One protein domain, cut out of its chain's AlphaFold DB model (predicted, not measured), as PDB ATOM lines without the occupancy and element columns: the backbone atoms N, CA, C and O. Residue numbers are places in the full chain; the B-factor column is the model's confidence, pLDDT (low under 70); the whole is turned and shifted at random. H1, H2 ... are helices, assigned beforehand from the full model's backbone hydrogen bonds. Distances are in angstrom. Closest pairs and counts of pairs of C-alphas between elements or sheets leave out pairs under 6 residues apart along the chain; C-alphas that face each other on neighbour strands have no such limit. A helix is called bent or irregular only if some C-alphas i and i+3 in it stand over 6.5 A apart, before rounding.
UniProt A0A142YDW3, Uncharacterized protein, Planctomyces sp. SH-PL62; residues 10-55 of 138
ATOM      1  N   ARG A  10      25.867 -33.643   6.968       70.62
ATOM      2  CA  ARG A  10      25.511 -34.989   7.438       70.62
ATOM      3  C   ARG A  10      26.554 -35.652   8.344       70.62
ATOM      4  O   ARG A  10      27.749 -35.590   8.084       70.62
ATOM      5  N   CYS A  11      26.090 -36.408   9.345       76.81
ATOM      6  CA  CYS A  11      26.930 -37.343  10.103       76.81
ATOM      7  C   CYS A  11      27.288 -38.597   9.277       76.81
ATOM      8  O   CYS A  11      26.429 -39.155   8.590       76.81
ATOM      9  N   ARG A  12      28.492 -39.154   9.483       72.88
ATOM     10  CA  ARG A  12      28.997 -40.377   8.811       72.88
ATOM     11  C   ARG A  12      28.099 -41.620   8.954       72.88
ATOM     12  O   ARG A  12      28.103 -42.468   8.070       72.88
ATOM     13  N   ARG A  13      27.340 -41.740  10.052       71.31
ATOM     14  CA  ARG A  13      26.447 -42.881  10.361       71.31
ATOM     15  C   ARG A  13      24.961 -42.502  10.438       71.31
ATOM     16  O   ARG A  13      24.190 -43.164  11.121       71.31
ATOM     17  N   CYS A  14      24.539 -41.418   9.785       76.62
ATOM     18  CA  CYS A  14      23.131 -41.019   9.842       76.62
ATOM     19  C   CYS A  14      22.221 -42.086   9.187       76.62
ATOM     20  O   CYS A  14      22.389 -42.338   7.990       76.62
ATOM     21  N   PRO A  15      21.241 -42.665   9.918       77.69
ATOM     22  CA  PRO A  15      20.382 -43.751   9.430       77.69
ATOM     23  C   PRO A  15      19.293 -43.303   8.439       77.69
ATOM     24  O   PRO A  15      18.499 -44.132   8.000       77.69
ATOM     25  N   LEU A  16      19.204 -42.008   8.119       75.88
ATOM     26  CA  LEU A  16      18.249 -41.484   7.137       75.88
ATOM     27  C   LEU A  16      18.671 -41.834   5.700       75.88
ATOM     28  O   LEU A  16      19.800 -42.256   5.461       75.88
ATOM     29  N   ALA A  17      17.803 -41.608   4.713       76.81
ATOM     30  CA  ALA A  17      18.186 -41.702   3.299       76.81
ATOM     31  C   ALA A  17      19.335 -40.719   2.973       76.81
ATOM     32  O   ALA A  17      19.381 -39.659   3.602       76.81
ATOM     33  N   PRO A  18      20.265 -41.035   2.049       70.00
ATOM     34  CA  PRO A  18      21.432 -40.196   1.720       70.00
ATOM     35  C   PRO A  18      21.060 -38.766   1.299       70.00
ATOM     36  O   PRO A  18      21.796 -37.830   1.603       70.00
ATOM     37  N   ASP A  19      19.875 -38.602   0.720       69.25
ATOM     38  CA  ASP A  19      19.374 -37.337   0.172       69.25
ATOM     39  C   ASP A  19      18.605 -36.502   1.217       69.25
ATOM     40  O   ASP A  19      18.215 -35.365   0.956       69.25
ATOM     41  N   ALA A  20      18.368 -37.063   2.410       69.56
ATOM     42  CA  ALA A  20      17.653 -36.398   3.493       69.56
ATOM     43  C   ALA A  20      18.603 -35.581   4.393       69.56
ATOM     44  O   ALA A  20      19.671 -36.086   4.767       69.56
ATOM     45  N   PRO A  21      18.210 -34.360   4.810       71.38
ATOM     46  CA  PRO A  21      18.996 -33.552   5.735       71.38
ATOM     47  C   PRO A  21      19.074 -34.226   7.108       71.38
ATOM     48  O   PRO A  21      18.096 -34.764   7.622       71.38
ATOM     49  N   CYS A  22      20.251 -34.183   7.724       77.44
ATOM     50  CA  CYS A  22      20.518 -34.851   8.991       77.44
ATOM     51  C   CYS A  22      20.513 -33.849  10.148       77.44
ATOM     52  O   CYS A  22      21.527 -33.207  10.395       77.44
ATOM     53  N   ALA A  23      19.433 -33.797  10.933       74.94
ATOM     54  CA  ALA A  23      19.334 -32.914  12.108       74.94
ATOM     55  C   ALA A  23      20.454 -33.119  13.155       74.94
ATOM     56  O   ALA A  23      20.712 -32.263  13.997       74.94
ATOM     57  N   GLY A  24      21.143 -34.264  13.120       73.50
ATOM     58  CA  GLY A  24      22.274 -34.531  14.005       73.50
ATOM     59  C   GLY A  24      23.545 -33.728  13.702       73.50
ATOM     60  O   GLY A  24      24.474 -33.799  14.502       73.50
ATOM     61  N   VAL A  25      23.598 -32.949  12.611       70.44
ATOM     62  CA  VAL A  25      24.685 -31.970  12.407       70.44
ATOM     63  C   VAL A  25      24.593 -30.805  13.391       70.44
ATOM     64  O   VAL A  25      25.602 -30.410  13.974       70.44
ATOM     65  N   ASP A  26      23.377 -30.330  13.668       68.50
ATOM     66  CA  ASP A  26      23.128 -29.257  14.637       68.50
ATOM     67  C   ASP A  26      23.237 -29.764  16.082       68.50
ATOM     68  O   ASP A  26      23.612 -29.032  16.998       68.50
ATOM     69  N   ILE A  27      22.943 -31.052  16.294       73.56
ATOM     70  CA  ILE A  27      22.980 -31.710  17.602       73.56
ATOM     71  C   ILE A  27      23.861 -32.959  17.505       73.56
ATOM     72  O   ILE A  27      23.361 -34.074  17.360       73.56
ATOM     73  N   ARG A  28      25.185 -32.776  17.636       65.88
ATOM     74  CA  ARG A  28      26.216 -33.818  17.401       65.88
ATOM     75  C   ARG A  28      25.950 -35.173  18.070       65.88
ATOM     76  O   ARG A  28      26.338 -36.211  17.541       65.88
ATOM     77  N   ARG A  29      25.301 -35.184  19.240       74.75
ATOM     78  CA  ARG A  29      24.974 -36.417  19.981       74.75
ATOM     79  C   ARG A  29      23.819 -37.214  19.374       74.75
ATOM     80  O   ARG A  29      23.744 -38.413  19.597       74.75
ATOM     81  N   LEU A  30      22.935 -36.597  18.597       79.06
ATOM     82  CA  LEU A  30      21.711 -37.250  18.134       79.06
ATOM     83  C   LEU A  30      21.999 -38.415  17.174       79.06
ATOM     84  O   LEU A  30      21.373 -39.464  17.278       79.06
ATOM     85  N   CYS A  31      23.002 -38.268  16.302       79.69
ATOM     86  CA  CYS A  31      23.481 -39.349  15.435       79.69
ATOM     87  C   CYS A  31      24.103 -40.520  16.219       79.69
ATOM     88  O   CYS A  31      24.056 -41.649  15.749       79.69
ATOM     89  N   GLN A  32      24.685 -40.257  17.395       80.75
ATOM     90  CA  GLN A  32      25.273 -41.288  18.258       80.75
ATOM     91  C   GLN A  32      24.181 -42.072  18.991       80.75
ATOM     92  O   GLN A  32      24.263 -43.285  19.097       80.75
ATOM     93  N   LEU A  33      23.121 -41.395  19.438       83.12
ATOM     94  CA  LEU A  33      22.019 -42.020  20.179       83.12
ATOM     95  C   LEU A  33      21.145 -42.947  19.322       83.12
ATOM     96  O   LEU A  33      20.438 -43.787  19.861       83.12
ATOM     97  N   VAL A  34      21.190 -42.824  17.995       82.50
ATOM     98  CA  VAL A  34      20.491 -43.740  17.074       82.50
ATOM     99  C   VAL A  34      21.378 -44.861  16.536       82.50
ATOM    100  O   VAL A  34      20.882 -45.726  15.810       82.50
ATOM    101  N   ASP A  35      22.676 -44.823  16.835       81.94
ATOM    102  CA  ASP A  35      23.634 -45.837  16.415       81.94
ATOM    103  C   ASP A  35      23.491 -47.063  17.331       81.94
ATOM    104  O   ASP A  35      23.717 -46.928  18.534       81.94
ATOM    105  N   PRO A  36      23.115 -48.248  16.815       80.44
ATOM    106  CA  PRO A  36      22.939 -49.451  17.630       80.44
ATOM    107  C   PRO A  36      24.227 -49.927  18.315       80.44
ATOM    108  O   PRO A  36      24.148 -50.721  19.248       80.44
ATOM    109  N   GLU A  37      25.402 -49.463  17.876       81.38
ATOM    110  CA  GLU A  37      26.681 -49.765  18.527       81.38
ATOM    111  C   GLU A  37      26.983 -48.841  19.723       81.38
ATOM    112  O   GLU A  37      27.943 -49.080  20.459       81.38
ATOM    113  N   HIS A  38      26.200 -47.776  19.935       82.38
ATOM    114  CA  HIS A  38      26.419 -46.822  21.020       82.38
ATOM    115  C   HIS A  38      25.817 -47.332  22.346       82.38
ATOM    116  O   HIS A  38      24.694 -47.835  22.351       82.38
ATOM    117  N   PRO A  39      26.503 -47.173  23.498       84.06
ATOM    118  CA  PRO A  39      26.001 -47.649  24.795       84.06
ATOM    119  C   PRO A  39      24.672 -47.003  25.215       84.06
ATOM    120  O   PRO A  39      23.855 -47.651  25.860       84.06
ATOM    121  N   ASP A  40      24.443 -45.755  24.804       83.19
ATOM    122  CA  ASP A  40      23.200 -45.007  25.048       83.19
ATOM    123  C   ASP A  40      22.222 -45.081  23.856       83.19
ATOM    124  O   ASP A  40      21.476 -44.133  23.606       83.19
ATOM    125  N   HIS A  41      22.278 -46.144  23.050       83.88
ATOM    126  CA  HIS A  41      21.380 -46.305  21.909       83.88
ATOM    127  C   HIS A  41      19.910 -46.320  22.351       83.88
ATOM    128  O   HIS A  41      19.483 -47.191  23.111       83.88
ATOM    129  N   ASP A  42      19.121 -45.416  21.779       85.06
ATOM    130  CA  ASP A  42      17.668 -45.432  21.867       85.06
ATOM    131  C   ASP A  42      17.062 -45.160  20.474       85.06
ATOM    132  O   ASP A  42      17.205 -44.064  19.909       85.06
ATOM    133  N   PRO A  43      16.353 -46.147  19.888       80.12
ATOM    134  CA  PRO A  43      15.780 -46.015  18.556       80.12
ATOM    135  C   PRO A  43      14.673 -44.954  18.478       80.12
ATOM    136  O   PRO A  43      14.354 -44.516  17.369       80.12
ATOM    137  N   ALA A  44      14.108 -44.497  19.604       81.25
ATOM    138  CA  ALA A  44      13.122 -43.417  19.639       81.25
ATOM    139  C   ALA A  44      13.683 -42.099  19.076       81.25
ATOM    140  O   ALA A  44      12.950 -41.317  18.463       81.25
ATOM    141  N   TYR A  45      14.999 -41.878  19.178       78.31
ATOM    142  CA  TYR A  45      15.655 -40.692  18.624       78.31
ATOM    143  C   TYR A  45      15.674 -40.652  17.089       78.31
ATOM    144  O   TYR A  45      15.904 -39.585  16.514       78.31
ATOM    145  N   LYS A  46      15.349 -41.756  16.395       77.31
ATOM    146  CA  LYS A  46      15.194 -41.754  14.929       77.31
ATOM    147  C   LYS A  46      14.085 -40.811  14.470       77.31
ATOM    148  O   LYS A  46      14.255 -40.144  13.454       77.31
ATOM    149  N   ALA A  47      12.998 -40.696  15.236       76.19
ATOM    150  CA  ALA A  47      11.932 -39.746  14.930       76.19
ATOM    151  C   ALA A  47      12.447 -38.299  14.986       76.19
ATOM    152  O   ALA A  47      12.094 -37.477  14.151       76.19
ATOM    153  N   VAL A  48      13.348 -37.983  15.919       77.31
ATOM    154  CA  VAL A  48      13.919 -36.634  16.058       77.31
ATOM    155  C   VAL A  48      14.828 -36.288  14.872       77.31
ATOM    156  O   VAL A  48      14.821 -35.143  14.426       77.31
ATOM    157  N   LEU A  49      15.532 -37.272  14.299       73.19
ATOM    158  CA  LEU A  49      16.372 -37.075  13.109       73.19
ATOM    159  C   LEU A  49      15.589 -36.694  11.851       73.19
ATOM    160  O   LEU A  49      16.108 -35.944  11.032       73.19
ATOM    161  N   THR A  50      14.359 -37.190  11.702       67.38
ATOM    162  CA  THR A  50      13.471 -36.847  10.578       67.38
ATOM    163  C   THR A  50      12.742 -35.519  10.771       67.38
ATOM    164  O   THR A  50      12.104 -35.028   9.846       67.38
ATOM    165  N   THR A  51      12.798 -34.936  11.972       61.34
ATOM    166  CA  THR A  51      11.955 -33.794  12.352       61.34
ATOM    167  C   THR A  51      12.617 -32.435  12.084       61.34
ATOM    168  O   THR A  51      12.243 -31.434  12.689       61.34
ATOM    169  N   THR A  52      13.580 -32.353  11.163       54.22
ATOM    170  CA  THR A  52      14.115 -31.061  10.685       54.22
ATOM    171  C   THR A  52      13.104 -30.275   9.849       54.22
ATOM    172  O   THR A  52      13.290 -29.080   9.656       54.22
ATOM    173  N   ASP A  53      12.011 -30.920   9.428       47.12
ATOM    174  CA  ASP A  53      10.822 -30.275   8.859       47.12
ATOM    175  C   ASP A  53       9.659 -30.228   9.863       47.12
ATOM    176  O   ASP A  53       8.488 -30.138   9.495       47.12
ATOM    177  N   ARG A  54       9.945 -30.280  11.179       44.34
ATOM    178  CA  ARG A  54       9.027 -29.574  12.069       44.34
ATOM    179  C   ARG A  54       9.232 -28.114  11.720       44.34
ATOM    180  O   ARG A  54      10.327 -27.605  11.990       44.34
ATOM    181  N   PRO A  55       8.211 -27.399  11.223       39.31
ATOM    182  CA  PRO A  55       8.219 -25.980  11.454       39.31
ATOM    183  C   PRO A  55       8.512 -25.825  12.950       39.31
ATOM    184  O   PRO A  55       7.856 -26.434  13.807       39.31
TER     185      PRO A  55
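This is residues 10 to 55 of the 138 residues of an uncharacterized protein of Planctomyces sp. SH-PL62 (UniProt A0A142YDW3). This domain has little regular structure: it is mostly loops, with helix H2 running along one side, the short H1 touching it, and residues 10 to 29 winding through the opposite side. The link of residues 34 to 44 turns back at one end. The printed part has 46 residues, with H1 then H2 along the chain and no named strand; the class is all helix, with just 13 residues in named elements. It is compact, with a radius of gyration of the C-alphas of 9.7 A, and elongated, spanning 30 by 19 by 16 A.

H2, residues 45 to 53, is irregular: C-alphas 50 and 53 are 7.3 A apart. H1, residues 30 to 33, touches H2; their closest C-alphas, those of Leu 33 and Tyr 45, are 6.7 A apart. In H2, 3 of 5 O i to N i+4 pairs are within hydrogen-bond range; H1 is too short for such a pair.

H2 measures 15.1 A from C-alpha 45 at (15.655, -40.692, 18.624) to C-alpha 53 at (10.822, -30.275, 8.859). H1 measures 5.2 A, beginning at C-alpha 30 (21.711, -37.250, 18.134).

The farthest C-alphas, of Pro 39 and Pro 55, are 31.0 A apart. The printed part has no cut. The link from H1 to H2 is long. Mean pLDDT of the printed part is 73.5; residues 19 to 20, 26, 28 and 50 to 55 are under 70.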